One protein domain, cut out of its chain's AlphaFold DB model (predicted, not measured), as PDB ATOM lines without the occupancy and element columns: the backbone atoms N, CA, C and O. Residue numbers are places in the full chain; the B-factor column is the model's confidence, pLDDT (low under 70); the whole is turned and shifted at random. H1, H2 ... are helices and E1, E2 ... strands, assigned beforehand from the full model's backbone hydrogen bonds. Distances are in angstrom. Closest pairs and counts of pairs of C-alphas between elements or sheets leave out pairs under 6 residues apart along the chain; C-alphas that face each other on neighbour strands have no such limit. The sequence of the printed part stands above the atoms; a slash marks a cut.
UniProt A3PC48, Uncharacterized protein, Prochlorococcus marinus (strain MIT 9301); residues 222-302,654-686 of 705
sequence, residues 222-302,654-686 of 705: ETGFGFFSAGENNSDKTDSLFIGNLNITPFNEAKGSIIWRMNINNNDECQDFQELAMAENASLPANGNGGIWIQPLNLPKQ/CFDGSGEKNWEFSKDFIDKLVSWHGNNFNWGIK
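Overview. This is residues 222 to 302 and 654 to 686 of the 705 residues of an uncharacterized protein of Prochlorococcus marinus (strain MIT 9301) (UniProt A3PC48). What shows first? A small three-strand parallel sheet, E1 E3 E4, sits in the middle, with a separate two-strand parallel ribbon, E2 and E5, over one face, H3 at one end and the tiny H1 and H2 towards the other. What makes it up? The 114 printed residues, under half of them in named elements, run E1 H1 E2 E3 H2 E4 E5 H3 E6, a mixed class. The whole is compact, with a radius of gyration of the C-alphas of 14.1 A and spans of 38 by 30 by 24 A.

Arrangement. How do the strands pair? E1, residues 222 to 230, and E4, residues 292 to 294, are edge strands parallel to E3, residues 257 to 260; within hydrogen-bond range are N 259 and O 228, 2.8 A, and N 293 and O 258, 2.8 A. E3, H2, residues 273 to 276, and E4 form a strand-helix-strand unit, parallel neighbours with a helix between, its crossover right-handed. E2, residues 246 to 251, is parallel to E5, residues 661 to 666, with N 249 and O 663 2.9 A apart. Where are the rest? H1, residues 237 to 240, H2, only just, with 5 pairs of C-alphas within 10 A, and H3, residues 667 to 677, only graze the three-strand sheet. E6, residues 684 to 686, pairs with no named strand; its closest C-alphas with E1 are those of Gly 684 and Phe 225, 4.6 A. In H3 every O i to N i+4 pair is within hydrogen-bond range; H1 and H2 are too short for one.

Along the chain. Where does E1 begin? C-alpha 222 is at (445.979, -182.444, -208.588); E1 spans 18.6 A and bends by 57 degrees at residue 227. How long are others? E2 spans 15.8 A, E5 16.6 A and H3 15.7 A, while E6 ends at C-alpha 686, (437.960, -181.583, -215.463).

Size, cuts and confidence. Where is the cut? Residues 303 to 653 are not printed, and C-alphas 302 and 654 are 22.5 A apart. What is long or uncertain? The links E3 to H2 and H2 to E4 are long; pLDDT is under 70 at residues 286 to 289 and 680.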
ATOM      1  N   GLU A 222     444.518-182.351-208.472       82.88
ATOM      2  CA  GLU A 222     445.979-182.444-208.588       82.88
ATOM      3  C   GLU A 222     446.388-183.530-209.600       82.88
ATOM      4  O   GLU A 222     447.155-183.267-210.515       82.88
ATOM      5  N   THR A 223     445.768-184.713-209.525       83.56
ATOM      6  CA  THR A 223     445.988-185.805-210.489       83.56
ATOM      7  C   THR A 223     445.666-185.411-211.923       83.56
ATOM      8  O   THR A 223     446.384-185.824-212.824       83.56
ATOM      9  N   GLY A 224     444.616-184.616-212.145       84.75
ATOM     10  CA  GLY A 224     444.187-184.178-213.471       84.75
ATOM     11  C   GLY A 224     444.977-182.997-214.033       84.75
ATOM     12  O   GLY A 224     444.755-182.639-215.189       84.75
ATOM     13  N   PHE A 225     445.869-182.374-213.253       89.31
ATOM     14  CA  PHE A 225     446.678-181.255-213.730       89.31
ATOM     15  C   PHE A 225     447.620-181.715-214.846       89.31
ATOM     16  O   PHE A 225     448.420-182.627-214.652       89.31
ATOM     17  N   GLY A 226     447.542-181.079-216.013       90.31
ATOM     18  CA  GLY A 226     448.366-181.425-217.168       90.31
ATOM     19  C   GLY A 226     449.740-180.773-217.093       90.31
ATOM     20  O   GLY A 226     449.867-179.601-217.449       90.31
ATOM     21  N   PHE A 227     450.781-181.499-216.681       90.69
ATOM     22  CA  PHE A 227     452.152-180.985-216.830       90.69
ATOM     23  C   PHE A 227     452.654-181.130-218.269       90.69
ATOM     24  O   PHE A 227     453.457-180.316-218.720       90.69
ATOM     25  N   PHE A 228     452.112-182.090-219.019       93.56
ATOM     26  CA  PHE A 228     452.213-182.120-220.471       93.56
ATOM     27  C   PHE A 228     450.839-182.045-221.107       93.56
ATOM     28  O   PHE A 228     449.894-182.686-220.652       93.56
ATOM     29  N   SER A 229     450.742-181.289-222.196       94.06
ATOM     30  CA  SER A 229     449.601-181.338-223.094       94.06
ATOM     31  C   SER A 229     450.053-181.265-224.547       94.06
ATOM     32  O   SER A 229     450.769-180.336-224.916       94.06
ATOM     33  N   ALA A 230     449.616-182.218-225.370       95.12
ATOM     34  CA  ALA A 230     449.942-182.309-226.796       95.12
ATOM     35  C   ALA A 230     448.676-182.523-227.644       95.12
ATOM     36  O   ALA A 230     447.738-183.155-227.167       95.12
ATOM     37  N   GLY A 231     448.657-182.009-228.876       92.31
ATOM     38  CA  GLY A 231     447.585-182.125-229.879       92.31
ATOM     39  C   GLY A 231     446.774-180.837-230.039       92.31
ATOM     40  O   GLY A 231     446.110-180.416-229.110       92.31
ATOM     41  N   GLU A 232     446.803-180.163-231.186       88.94
ATOM     42  CA  GLU A 232     446.046-178.920-231.422       88.94
ATOM     43  C   GLU A 232     444.608-179.191-231.867       88.94
ATOM     44  O   GLU A 232     443.688-178.530-231.380       88.94
ATOM     45  N   ASN A 233     444.433-180.134-232.793       88.00
ATOM     46  CA  ASN A 233     443.167-180.395-233.472       88.00
ATOM     47  C   ASN A 233     442.988-181.884-233.820       88.00
ATOM     48  O   ASN A 233     443.900-182.695-233.643       88.00
ATOM     49  N   ASN A 234     441.814-182.252-234.344       86.50
ATOM     50  CA  ASN A 234     441.474-183.650-234.633       86.50
ATOM     51  C   ASN A 234     442.412-184.321-235.655       86.50
ATOM     52  O   ASN A 234     442.559-185.542-235.642       86.50
ATOM     53  N   SER A 235     443.070-183.536-236.514       85.69
ATOM     54  CA  SER A 235     443.942-184.054-237.574       85.69
ATOM     55  C   SER A 235     445.312-184.524-237.073       85.69
ATOM     56  O   SER A 235     445.979-185.291-237.774       85.69
ATOM     57  N   ASP A 236     445.727-184.077-235.882       86.12
ATOM     58  CA  ASP A 236     447.037-184.405-235.318       86.12
ATOM     59  C   ASP A 236     447.095-185.871-234.841       86.12
ATOM     60  O   ASP A 236     448.107-186.540-235.040       86.12
ATOM     61  N   LYS A 237     445.993-186.410-234.294       86.44
ATOM     62  CA  LYS A 237     445.843-187.823-233.873       86.44
ATOM     63  C   LYS A 237     447.085-188.337-233.118       86.44
ATOM     64  O   LYS A 237     447.544-187.727-232.155       86.44
ATOM     65  N   THR A 238     447.641-189.457-233.575       88.31
ATOM     66  CA  THR A 238     448.804-190.127-232.992       88.31
ATOM     67  C   THR A 238     450.131-189.405-233.244       88.31
ATOM     68  O   THR A 238     451.157-189.782-232.682       88.31
ATOM     69  N   ASP A 239     450.145-188.379-234.089       90.19
ATOM     70  CA  ASP A 239     451.374-187.767-234.593       90.19
ATOM     71  C   ASP A 239     451.916-186.656-233.677       90.19
ATOM     72  O   ASP A 239     453.017-186.147-233.894       90.19
ATOM     73  N   SER A 240     451.153-186.266-232.652       92.94
ATOM     74  CA  SER A 240     451.489-185.148-231.764       92.94
ATOM     75  C   SER A 240     452.328-185.513-230.546       92.94
ATOM     76  O   SER A 240     452.762-184.612-229.829       92.94
ATOM     77  N   LEU A 241     452.517-186.799-230.250       93.75
ATOM     78  CA  LEU A 241     453.173-187.232-229.019       93.75
ATOM     79  C   LEU A 241     454.172-188.358-229.280       93.75
ATOM     80  O   LEU A 241     453.811-189.423-229.775       93.75
ATOM     81  N   PHE A 242     455.417-188.113-228.884       93.62
ATOM     82  CA  PHE A 242     456.462-189.114-228.719       93.62
ATOM     83  C   PHE A 242     457.258-188.736-227.468       93.62
ATOM     84  O   PHE A 242     457.892-187.680-227.435       93.62
ATOM     85  N   ILE A 243     457.238-189.582-226.438       91.50
ATOM     86  CA  ILE A 243     457.885-189.309-225.140       91.50
ATOM     87  C   ILE A 243     458.866-190.420-224.740       91.50
ATOM     88  O   ILE A 243     458.910-190.856-223.590       91.50
ATOM     89  N   GLY A 244     459.670-190.872-225.703       88.94
ATOM     90  CA  GLY A 244     460.705-191.877-225.478       88.94
ATOM     91  C   GLY A 244     461.772-191.441-224.471       88.94
ATOM     92  O   GLY A 244     462.195-190.282-224.424       88.94
ATOM     93  N   ASN A 245     462.207-192.409-223.659       87.12
ATOM     94  CA  ASN A 245     463.257-192.272-222.642       87.12
ATOM     95  C   ASN A 245     463.054-191.091-221.665       87.12
ATOM     96  O   ASN A 245     464.001-190.401-221.271       87.12
ATOM     97  N   LEU A 246     461.792-190.830-221.319       91.62
ATOM     98  CA  LEU A 246     461.372-189.800-220.377       91.62
ATOM     99  C   LEU A 246     461.248-190.384-218.966       91.62
ATOM    100  O   LEU A 246     460.513-191.335-218.740       91.62
ATOM    101  N   ASN A 247     461.875-189.760-217.983       91.56
ATOM    102  CA  ASN A 247     461.720-190.093-216.577       91.56
ATOM    103  C   ASN A 247     461.088-188.919-215.832       91.56
ATOM    104  O   ASN A 247     461.640-187.822-215.776       91.56
ATOM    105  N   ILE A 248     459.920-189.136-215.244       89.19
ATOM    106  CA  ILE A 248     459.205-188.122-214.478       89.19
ATOM    107  C   ILE A 248     459.492-188.343-213.001       89.19
ATOM    108  O   ILE A 248     459.169-189.383-212.433       89.19
ATOM    109  N   THR A 249     460.065-187.328-212.364       84.81
ATOM    110  CA  THR A 249     460.365-187.340-210.932       84.81
ATOM    111  C   THR A 249     459.380-186.425-210.200       84.81
ATOM    112  O   THR A 249     459.555-185.201-210.214       84.81
ATOM    113  N   PRO A 250     458.327-186.971-209.566       82.25
ATOM    114  CA  PRO A 250     457.441-186.174-208.729       82.25
ATOM    115  C   PRO A 250     458.193-185.708-207.477       82.25
ATOM    116  O   PRO A 250     458.778-186.507-206.745       82.25
ATOM    117  N   PHE A 251     458.161-184.407-207.207       79.62
ATOM    118  CA  PHE A 251     458.722-183.807-206.002       79.62
ATOM    119  C   PHE A 251     457.620-183.605-204.955       79.62
ATOM    120  O   PHE A 251     456.533-183.135-205.286       79.62
ATOM    121  N   ASN A 252     457.888-183.933-203.685       77.62
ATOM    122  CA  ASN A 252     456.921-183.828-202.577       77.62
ATOM    123  C   ASN A 252     455.571-184.530-202.841       77.62
ATOM    124  O   ASN A 252     454.518-183.947-202.593       77.62
ATOM    125  N   GLU A 253     455.598-185.765-203.355       79.69
ATOM    126  CA  GLU A 253     454.390-186.564-203.650       79.69
ATOM    127  C   GLU A 253     453.429-185.914-204.669       79.69
ATOM    128  O   GLU A 253     452.261-186.300-204.750       79.69
ATOM    129  N   ALA A 254     453.913-184.945-205.459       84.06
ATOM    130  CA  ALA A 254     453.104-184.257-206.456       84.06
ATOM    131  C   ALA A 254     452.488-185.236-207.462       84.06
ATOM    132  O   ALA A 254     453.142-186.169-207.938       84.06
ATOM    133  N   LYS A 255     451.227-184.980-207.812       86.81
ATOM    134  CA  LYS A 255     450.480-185.753-208.812       86.81
ATOM    135  C   LYS A 255     450.186-184.908-210.041       86.81
ATOM    136  O   LYS A 255     450.013-183.701-209.925       86.81
ATOM    137  N   GLY A 256     450.081-185.540-211.203       87.25
ATOM    138  CA  GLY A 256     449.767-184.847-212.444       87.25
ATOM    139  C   GLY A 256     449.734-185.788-213.639       87.25
ATOM    140  O   GLY A 256     450.197-186.926-213.568       87.25
ATOM    141  N   SER A 257     449.199-185.293-214.745       88.94
ATOM    142  CA  SER A 257     448.894-186.064-215.946       88.94
ATOM    143  C   SER A 257     449.640-185.569-217.182       88.94
ATOM    144  O   SER A 257     449.938-184.380-217.334       88.94
ATOM    145  N   ILE A 258     449.838-186.492-218.119       91.75
ATOM    146  CA  ILE A 258     450.125-186.210-219.523       91.75
ATOM    147  C   ILE A 258     448.791-186.197-220.258       91.75
ATOM    148  O   ILE A 258     448.071-187.189-220.243       91.75
ATOM    149  N   ILE A 259     448.446-185.083-220.891       92.06
ATOM    150  CA  ILE A 259     447.181-184.923-221.608       92.06
ATOM    151  C   ILE A 259     447.443-185.001-223.106       92.06
ATOM    152  O   ILE A 259     447.963-184.065-223.716       92.06
ATOM    153  N   TRP A 260     447.023-186.098-223.714       92.44
ATOM    154  CA  TRP A 260     446.996-186.252-225.156       92.44
ATOM    155  C   TRP A 260     445.626-185.839-225.694       92.44
ATOM    156  O   TRP A 260     444.601-186.469-225.439       92.44
ATOM    157  N   ARG A 261     445.589-184.728-226.421       91.31
ATOM    158  CA  ARG A 261     444.364-184.153-226.970       91.31
ATOM    159  C   ARG A 261     444.076-184.776-228.327       91.31
ATOM    160  O   ARG A 261     444.584-184.326-229.346       91.31
ATOM    161  N   MET A 262     443.233-185.801-228.324       89.31
ATOM    162  CA  MET A 262     442.648-186.398-229.522       89.31
ATOM    163  C   MET A 262     441.281-187.005-229.191       89.31
ATOM    164  O   MET A 262     440.995-187.299-228.029       89.31
ATOM    165  N   ASN A 263     440.434-187.165-230.209       88.56
ATOM    166  CA  ASN A 263     439.221-187.971-230.101       88.56
ATOM    167  C   ASN A 263     439.580-189.464-230.224       88.56
ATOM    168  O   ASN A 263     440.501-189.817-230.962       88.56
ATOM    169  N   ILE A 264     438.818-190.318-229.547       87.12
ATOM    170  CA  ILE A 264     438.838-191.776-229.686       87.12
ATOM    171  C   ILE A 264     437.484-192.196-230.250       87.12
ATOM    172  O   ILE A 264     436.451-191.880-229.664       87.12
ATOM    173  N   ASN A 265     437.458-192.895-231.380       81.62
ATOM    174  CA  ASN A 265     436.186-193.221-232.036       81.62
ATOM    175  C   ASN A 265     435.638-194.593-231.633       81.62
ATOM    176  O   ASN A 265     434.441-194.836-231.774       81.62
ATOM    177  N   ASN A 266     436.496-195.490-231.144       77.56
ATOM    178  CA  ASN A 266     436.118-196.844-230.753       77.56
ATOM    179  C   ASN A 266     436.892-197.293-229.503       77.56
ATOM    180  O   ASN A 266     438.059-196.959-229.333       77.56
ATOM    181  N   ASN A 267     436.262-198.114-228.663       76.81
ATOM    182  CA  ASN A 267     436.893-198.757-227.512       76.81
ATOM    183  C   ASN A 267     438.092-199.640-227.900       76.81
ATOM    184  O   ASN A 267     438.997-199.808-227.093       76.81
ATOM    185  N   ASP A 268     438.134-200.178-229.123       76.06
ATOM    186  CA  ASP A 268     439.287-200.961-229.606       76.06
ATOM    187  C   ASP A 268     440.564-200.109-229.772       76.06
ATOM    188  O   ASP A 268     441.672-200.642-229.826       76.06
ATOM    189  N   GLU A 269     440.422-198.781-229.841       76.62
ATOM    190  CA  GLU A 269     441.538-197.829-229.850       76.62
ATOM    191  C   GLU A 269     442.060-197.540-228.426       76.62
ATOM    192  O   GLU A 269     443.102-196.901-228.284       76.62
ATOM    193  N   CYS A 270     441.391-198.036-227.370       76.44
ATOM    194  CA  CYS A 270     441.874-198.018-225.983       76.44
ATOM    195  C   CYS A 270     443.014-199.041-225.774       76.44
ATOM    196  O   CYS A 270     442.911-199.945-224.942       76.44
ATOM    197  N   GLN A 271     444.077-198.938-226.571       73.44
ATOM    198  CA  GLN A 271     445.285-199.756-226.462       73.44
ATOM    199  C   GLN A 271     446.192-199.251-225.330       73.44
ATOM    200  O   GLN A 271     445.851-198.303-224.618       73.44
ATOM    201  N   ASP A 272     447.357-199.876-225.153       80.94
ATOM    202  CA  ASP A 272     448.367-199.359-224.234       80.94
ATOM    203  C   ASP A 272     448.867-197.992-224.728       80.94
ATOM    204  O   ASP A 272     449.624-197.871-225.692       80.94
ATOM    205  N   PHE A 273     448.411-196.925-224.071       83.62
ATOM    206  CA  PHE A 273     448.791-195.566-224.435       83.62
ATOM    207  C   PHE A 273     450.266-195.262-224.163       83.62
ATOM    208  O   PHE A 273     450.781-194.303-224.736       83.62
ATOM    209  N   GLN A 274     450.955-196.049-223.328       85.62
ATOM    210  CA  GLN A 274     452.404-195.930-223.172       85.62
ATOM    211  C   GLN A 274     453.116-196.454-224.418       85.62
ATOM    212  O   GLN A 274     453.957-195.743-224.964       85.62
ATOM    213  N   GLU A 275     452.727-197.627-224.923       86.12
ATOM    214  CA  GLU A 275     453.222-198.162-226.202       86.12
ATOM    215  C   GLU A 275     452.902-197.189-227.347       86.12
ATOM    216  O   GLU A 275     453.782-196.772-228.102       86.12
ATOM    217  N   LEU A 276     451.657-196.700-227.414       87.12
ATOM    218  CA  LEU A 276     451.235-195.758-228.451       87.12
ATOM    219  C   LEU A 276     451.990-194.419-228.389       87.12
ATOM    220  O   LEU A 276     452.164-193.782-229.429       87.12
ATOM    221  N   ALA A 277     452.435-193.976-227.214       88.44
ATOM    222  CA  ALA A 277     453.242-192.768-227.038       88.44
ATOM    223  C   ALA A 277     454.763-193.024-227.142       88.44
ATOM    224  O   ALA A 277     455.551-192.104-226.893       88.44
ATOM    225  N   MET A 278     455.170-194.249-227.511       88.88
ATOM    226  CA  MET A 278     456.566-194.707-227.574       88.88
ATOM    227  C   MET A 278     457.304-194.521-226.239       88.88
ATOM    228  O   MET A 278     458.468-194.124-226.184       88.88
ATOM    229  N   ALA A 279     456.591-194.778-225.144       87.06
ATOM    230  CA  ALA A 279     456.995-194.508-223.770       87.06
ATOM    231  C   ALA A 279     457.390-195.782-222.997       87.06
ATOM    232  O   ALA A 279     457.419-195.760-221.774       87.06
ATOM    233  N   GLU A 280     457.698-196.892-223.674       81.62
ATOM    234  CA  GLU A 280     458.018-198.180-223.024       81.62
ATOM    235  C   GLU A 280     459.223-198.090-222.072       81.62
ATOM    236  O   GLU A 280     459.238-198.701-221.007       81.62
ATOM    237  N   ASN A 281     460.219-197.278-222.436       79.69
ATOM    238  CA  ASN A 281     461.396-196.995-221.608       79.69
ATOM    239  C   ASN A 281     461.201-195.772-220.695       79.69
ATOM    240  O   ASN A 281     462.160-195.297-220.087       79.69
ATOM    241  N   ALA A 282     459.993-195.207-220.639       84.81
ATOM    242  CA  ALA A 282     459.697-194.044-219.823       84.81
ATOM    243  C   ALA A 282     459.267-194.453-218.408       84.81
ATOM    244  O   ALA A 282     458.503-195.393-218.200       84.81
ATOM    245  N   SER A 283     459.710-193.690-217.415       87.00
ATOM    246  CA  SER A 283     459.237-193.789-216.037       87.00
ATOM    247  C   SER A 283     458.187-192.703-215.819       87.00
ATOM    248  O   SER A 283     458.504-191.535-215.591       87.00
ATOM    249  N   LEU A 284     456.915-193.075-215.972       84.94
ATOM    250  CA  LEU A 284     455.767-192.171-215.858       84.94
ATOM    251  C   LEU A 284     455.054-192.352-214.504       84.94
ATOM    252  O   LEU A 284     455.129-193.434-213.916       84.94
ATOM    253  N   PRO A 285     454.322-191.335-213.997       75.75
ATOM    254  CA  PRO A 285     453.503-191.487-212.800       75.75
ATOM    255  C   PRO A 285     452.558-192.687-212.916       75.75
ATOM    256  O   PRO A 285     451.849-192.835-213.912       75.75
ATOM    257  N   ALA A 286     452.540-193.522-211.875       67.81
ATOM    258  CA  ALA A 286     451.716-194.724-211.821       67.81
ATOM    259  C   ALA A 286     450.204-194.424-211.875       67.81
ATOM    260  O   ALA A 286     449.750-193.300-211.628       67.81
ATOM    261  N   ASN A 287     449.423-195.474-212.134       60.03
ATOM    262  CA  ASN A 287     447.959-195.450-212.168       60.03
ATOM    263  C   ASN A 287     447.393-194.790-210.892       60.03
ATOM    264  O   ASN A 287     447.799-195.127-209.780       60.03
ATOM    265  N   GLY A 288     446.498-193.806-211.051       61.84
ATOM    266  CA  GLY A 288     445.931-193.014-209.944       61.84
ATOM    267  C   GLY A 288     446.740-191.772-209.525       61.84
ATOM    268  O   GLY A 288     446.232-190.922-208.795       61.84
ATOM    269  N   ASN A 289     447.968-191.596-210.029       67.00
ATOM    270  CA  ASN A 289     448.775-190.382-209.819       67.00
ATOM    271  C   ASN A 289     448.858-189.473-211.059       67.00
ATOM    272  O   ASN A 289     449.566-188.470-211.028       67.00
ATOM    273  N   GLY A 290     448.075-189.800-212.090       73.81
ATOM    274  CA  GLY A 290     447.746-188.961-213.240       73.81
ATOM    275  C   GLY A 290     447.960-189.651-214.590       73.81
ATOM    276  O   GLY A 290     447.024-189.678-215.371       73.81
ATOM    277  N   GLY A 291     449.081-190.339-214.835       82.94
ATOM    278  CA  GLY A 291     449.265-191.168-216.043       82.94
ATOM    279  C   GLY A 291     449.060-190.420-217.377       82.94
ATOM    280  O   GLY A 291     449.167-189.193-217.433       82.94
ATOM    281  N   ILE A 292     448.781-191.159-218.461       86.94
ATOM    282  CA  ILE A 292     448.449-190.591-219.782       86.94
ATOM    283  C   ILE A 292     446.926-190.573-219.960       86.94
ATOM    284  O   ILE A 292     446.293-191.623-220.035       86.94
ATOM    285  N   TRP A 293     446.342-189.379-220.067       86.06
ATOM    286  CA  TRP A 293     444.931-189.167-220.392       86.06
ATOM    287  C   TRP A 293     444.759-188.831-221.862       86.06
ATOM    288  O   TRP A 293     445.404-187.909-222.358       86.06
ATOM    289  N   ILE A 294     443.810-189.494-222.519       87.69
ATOM    290  CA  ILE A 294     443.355-189.093-223.847       87.69
ATOM    291  C   ILE A 294     442.031-188.350-223.720       87.69
ATOM    292  O   ILE A 294     440.996-188.944-223.420       87.69
ATOM    293  N   GLN A 295     442.071-187.032-223.911       86.12
ATOM    294  CA  GLN A 295     440.870-186.207-223.875       86.12
ATOM    295  C   GLN A 295     441.037-184.942-224.730       86.12
ATOM    296  O   GLN A 295     441.991-184.185-224.517       86.12
ATOM    297  N   PRO A 296     440.097-184.644-225.646       86.88
ATOM    298  CA  PRO A 296     440.123-183.470-226.521       86.88
ATOM    299  C   PRO A 296     439.692-182.205-225.753       86.88
ATOM    300  O   PRO A 296     438.645-181.599-225.996       86.88
ATOM    301  N   LEU A 297     440.484-181.819-224.754       86.19
ATOM    302  CA  LEU A 297     440.235-180.637-223.931       86.19
ATOM    303  C   LEU A 297     440.396-179.346-224.733       86.19
ATOM    304  O   LEU A 297     441.262-179.251-225.607       86.19
ATOM    305  N   ASN A 298     439.619-178.319-224.376       82.56
ATOM    306  CA  ASN A 298     439.801-177.008-224.985       82.56
ATOM    307  C   ASN A 298     441.164-176.424-224.617       82.56
ATOM    308  O   ASN A 298     441.630-176.553-223.477       82.56
ATOM    309  N   LEU A 299     441.754-175.703-225.563       81.44
ATOM    310  CA  LEU A 299     442.935-174.913-225.293       81.44
ATOM    311  C   LEU A 299     442.611-173.793-224.302       81.44
ATOM    312  O   LEU A 299     441.608-173.086-224.441       81.44
ATOM    313  N   PRO A 300     443.470-173.581-223.299       75.00
ATOM    314  CA  PRO A 300     443.284-172.496-222.363       75.00
ATOM    315  C   PRO A 300     443.452-171.163-223.093       75.00
ATOM    316  O   PRO A 300     444.228-171.049-224.041       75.00
ATOM    317  N   LYS A 301     442.736-170.125-222.653       74.19
ATOM    318  CA  LYS A 301     442.863-168.794-223.257       74.19
ATOM    319  C   LYS A 301     444.241-168.213-222.951       74.19
ATOM    320  O   LYS A 301     444.628-168.117-221.789       74.19
ATOM    321  N   GLN A 302     444.941-167.753-223.986       76.25
ATOM    322  CA  GLN A 302     446.219-167.066-223.818       76.25
ATOM    323  C   GLN A 302     446.046-165.817-222.925       76.25
ATOM    324  O   GLN A 302     445.105-165.038-223.134       76.25
ATOM    325  N   CYS A 654     457.754-183.882-229.121       94.31
ATOM    326  CA  CYS A 654     458.559-184.865-229.834       94.31
ATOM    327  C   CYS A 654     459.932-185.015-229.178       94.31
ATOM    328  O   CYS A 654     460.819-184.168-229.330       94.31
ATOM    329  N   PHE A 655     460.091-186.097-228.429       92.69
ATOM    330  CA  PHE A 655     461.382-186.562-227.931       92.69
ATOM    331  C   PHE A 655     461.951-187.637-228.856       92.69
ATOM    332  O   PHE A 655     461.397-187.941-229.914       92.69
ATOM    333  N   ASP A 656     463.067-188.212-228.442       85.88
ATOM    334  CA  ASP A 656     463.742-189.324-229.089       85.88
ATOM    335  C   ASP A 656     463.901-190.518-228.147       85.88
ATOM    336  O   ASP A 656     463.715-190.417-226.935       85.88
ATOM    337  N   GLY A 657     464.247-191.677-228.695       80.62
ATOM    338  CA  GLY A 657     464.584-192.865-227.907       80.62
ATOM    339  C   GLY A 657     465.949-192.764-227.212       80.62
ATOM    340  O   GLY A 657     466.298-193.644-226.430       80.62
ATOM    341  N   SER A 658     466.731-191.712-227.486       79.31
ATOM    342  CA  SER A 658     468.127-191.574-227.059       79.31
ATOM    343  C   SER A 658     468.327-190.486-226.000       79.31
ATOM    344  O   SER A 658     467.667-189.456-226.029       79.31
ATOM    345  N   GLY A 659     469.245-190.690-225.049       77.94
ATOM    346  CA  GLY A 659     469.522-189.720-223.979       77.94
ATOM    347  C   GLY A 659     468.388-189.606-222.953       77.94
ATOM    348  O   GLY A 659     467.202-189.667-223.291       77.94
ATOM    349  N   GLU A 660     468.736-189.501-221.675       85.69
ATOM    350  CA  GLU A 660     467.747-189.419-220.596       85.69
ATOM    351  C   GLU A 660     467.124-188.020-220.541       85.69
ATOM    352  O   GLU A 660     467.836-187.011-220.521       85.69
ATOM    353  N   LYS A 661     465.785-187.955-220.507       91.31
ATOM    354  CA  LYS A 661     465.045-186.720-220.212       91.31
ATOM    355  C   LYS A 661     464.411-186.862-218.845       91.31
ATOM    356  O   LYS A 661     463.445-187.599-218.694       91.31
ATOM    357  N   ASN A 662     464.918-186.138-217.863       92.69
ATOM    358  CA  ASN A 662     464.337-186.097-216.531       92.69
ATOM    359  C   ASN A 662     463.412-184.884-216.425       92.69
ATOM    360  O   ASN A 662     463.831-183.761-216.697       92.69
ATOM    361  N   TRP A 663     462.165-185.088-216.012       92.81
ATOM    362  CA  TRP A 663     461.193-184.018-215.810       92.81
ATOM    363  C   TRP A 663     460.755-183.963-214.351       92.81
ATOM    364  O   TRP A 663     460.107-184.881-213.848       92.81
ATOM    365  N   GLU A 664     461.093-182.876-213.663       91.44
ATOM    366  CA  GLU A 664     460.648-182.639-212.295       91.44
ATOM    367  C   GLU A 664     459.324-181.878-212.271       91.44
ATOM    368  O   GLU A 664     459.151-180.841-212.922       91.44
ATOM    369  N   PHE A 665     458.400-182.369-211.452       86.56
ATOM    370  CA  PHE A 665     457.103-181.749-211.254       86.56
ATOM    371  C   PHE A 665     456.772-181.627-209.766       86.56
ATOM    372  O   PHE A 665     456.953-182.580-209.010       86.56
ATOM    373  N   SER A 666     456.290-180.458-209.337       88.31
ATOM    374  CA  SER A 666     456.007-180.161-207.929       88.31
ATOM    375  C   SER A 666     454.619-179.554-207.733       88.31
ATOM    376  O   SER A 666     454.082-178.861-208.598       88.31
ATOM    377  N   LYS A 667     454.043-179.773-206.550       86.94
ATOM    378  CA  LYS A 667     452.752-179.193-206.165       86.94
ATOM    379  C   LYS A 667     452.810-177.672-206.016       86.94
ATOM    380  O   LYS A 667     451.913-176.969-206.473       86.94
ATOM    381  N   ASP A 668     453.907-177.161-205.454       88.88
ATOM    382  CA  ASP A 668     454.153-175.721-205.318       88.88
ATOM    383  C   ASP A 668     454.104-174.998-206.670       88.88
ATOM    384  O   ASP A 668     453.615-173.869-206.751       88.88
ATOM    385  N   PHE A 669     454.591-175.650-207.732       90.31
ATOM    386  CA  PHE A 669     454.503-175.118-209.087       90.31
ATOM    387  C   PHE A 669     453.042-174.940-209.523       90.31
ATOM    388  O   PHE A 669     452.698-173.856-209.994       90.31
ATOM    389  N   ILE A 670     452.175-175.942-209.311       88.38
ATOM    390  CA  ILE A 670     450.740-175.865-209.642       88.38
ATOM    391  C   ILE A 670     450.108-174.656-208.953       88.38
ATOM    392  O   ILE A 670     449.557-173.774-209.613       88.38
ATOM    393  N   ASP A 671     450.224-174.587-207.626       88.94
ATOM    394  CA  ASP A 671     449.528-173.588-206.817       88.94
ATOM    395  C   ASP A 671     449.965-172.162-207.185       88.94
ATOM    396  O   ASP A 671     449.140-171.251-207.334       88.94
ATOM    397  N   LYS A 672     451.270-171.951-207.392       92.00
ATOM    398  CA  LYS A 672     451.813-170.636-207.754       92.00
ATOM    399  C   LYS A 672     451.528-170.250-209.201       92.00
ATOM    400  O   LYS A 672     451.307-169.064-209.466       92.00
ATOM    401  N   LEU A 673     451.510-171.208-210.127       89.75
ATOM    402  CA  LEU A 673     451.174-170.955-211.527       89.75
ATOM    403  C   LEU A 673     449.693-170.583-211.677       89.75
ATOM    404  O   LEU A 673     449.376-169.576-212.315       89.75
ATOM    405  N   VAL A 674     448.802-171.332-211.019       88.31
ATOM    406  CA  VAL A 674     447.359-171.046-210.957       88.31
ATOM    407  C   VAL A 674     447.109-169.695-210.289       88.31
ATOM    408  O   VAL A 674     446.307-168.905-210.781       88.31
ATOM    409  N   SER A 675     447.836-169.374-209.215       90.38
ATOM    410  CA  SER A 675     447.771-168.058-208.566       90.38
ATOM    411  C   SER A 675     448.189-166.916-209.504       90.38
ATOM    412  O   SER A 675     447.593-165.838-209.479       90.38
ATOM    413  N   TRP A 676     449.182-167.142-210.372       89.62
ATOM    414  CA  TRP A 676     449.664-166.122-211.302       89.62
ATOM    415  C   TRP A 676     448.728-165.894-212.495       89.62
ATOM    416  O   TRP A 676     448.393-164.747-212.796       89.62
ATOM    417  N   HIS A 677     448.303-166.961-213.176       87.56
ATOM    418  CA  HIS A 677     447.513-166.864-214.416       87.56
ATOM    419  C   HIS A 677     445.994-166.954-214.189       87.56
ATOM    420  O   HIS A 677     445.208-166.572-215.058       87.56
ATOM    421  N   GLY A 678     445.569-167.387-213.002       84.19
ATOM    422  CA  GLY A 678     444.177-167.490-212.574       84.19
ATOM    423  C   GLY A 678     443.481-168.801-212.961       84.19
ATOM    424  O   GLY A 678     443.986-169.629-213.717       84.19
ATOM    425  N   ASN A 679     442.250-168.968-212.469       74.62
ATOM    426  CA  ASN A 679     441.438-170.178-212.675       74.62
ATOM    427  C   ASN A 679     440.767-170.263-214.057       74.62
ATOM    428  O   ASN A 679     440.155-171.275-214.378       74.62
ATOM    429  N   ASN A 680     440.857-169.204-214.869       68.06
ATOM    430  CA  ASN A 680     440.277-169.170-216.218       68.06
ATOM    431  C   ASN A 680     441.099-169.967-217.239       68.06
ATOM    432  O   ASN A 680     440.669-170.141-218.379       68.06
ATOM    433  N   PHE A 681     442.308-170.377-216.865       71.38
ATOM    434  CA  PHE A 681     443.133-171.237-217.687       71.38
ATOM    435  C   PHE A 681     442.661-172.683-217.490       71.38
ATOM    436  O   PHE A 681     442.435-173.138-216.367       71.38
ATOM    437  N   ASN A 682     442.470-173.411-218.585       79.12
ATOM    438  CA  ASN A 682     442.293-174.851-218.511       79.12
ATOM    439  C   ASN A 682     443.616-175.474-218.046       79.12
ATOM    440  O   ASN A 682     444.592-175.441-218.784       79.12
ATOM    441  N   TRP A 683     443.649-175.979-216.814       85.25
ATOM    442  CA  TRP A 683     444.840-176.572-216.199       85.25
ATOM    443  C   TRP A 683     444.908-178.095-216.354       85.25
ATOM    444  O   TRP A 683     445.883-178.707-215.929       85.25
ATOM    445  N   GLY A 684     443.895-178.716-216.963       87.06
ATOM    446  CA  GLY A 684     443.894-180.142-217.264       87.06
ATOM    447  C   GLY A 684     442.516-180.782-217.163       87.06
ATOM    448  O   GLY A 684     441.494-180.116-217.338       87.06
ATOM    449  N   ILE A 685     442.488-182.079-216.872       83.25
ATOM    450  CA  ILE A 685     441.271-182.895-216.861       83.25
ATOM    451  C   ILE A 685     440.278-182.344-215.832       83.25
ATOM    452  O   ILE A 685     440.610-182.104-214.667       83.25
ATOM    453  N   LYS A 686     439.045-182.110-216.287       77.81
ATOM    454  CA  LYS A 686     437.960-181.583-215.463       77.81
ATOM    455  C   LYS A 686     437.183-182.723-214.821       77.81
ATOM    456  O   LYS A 686     436.667-183.608-215.499       77.81
TER     457      LYS A 686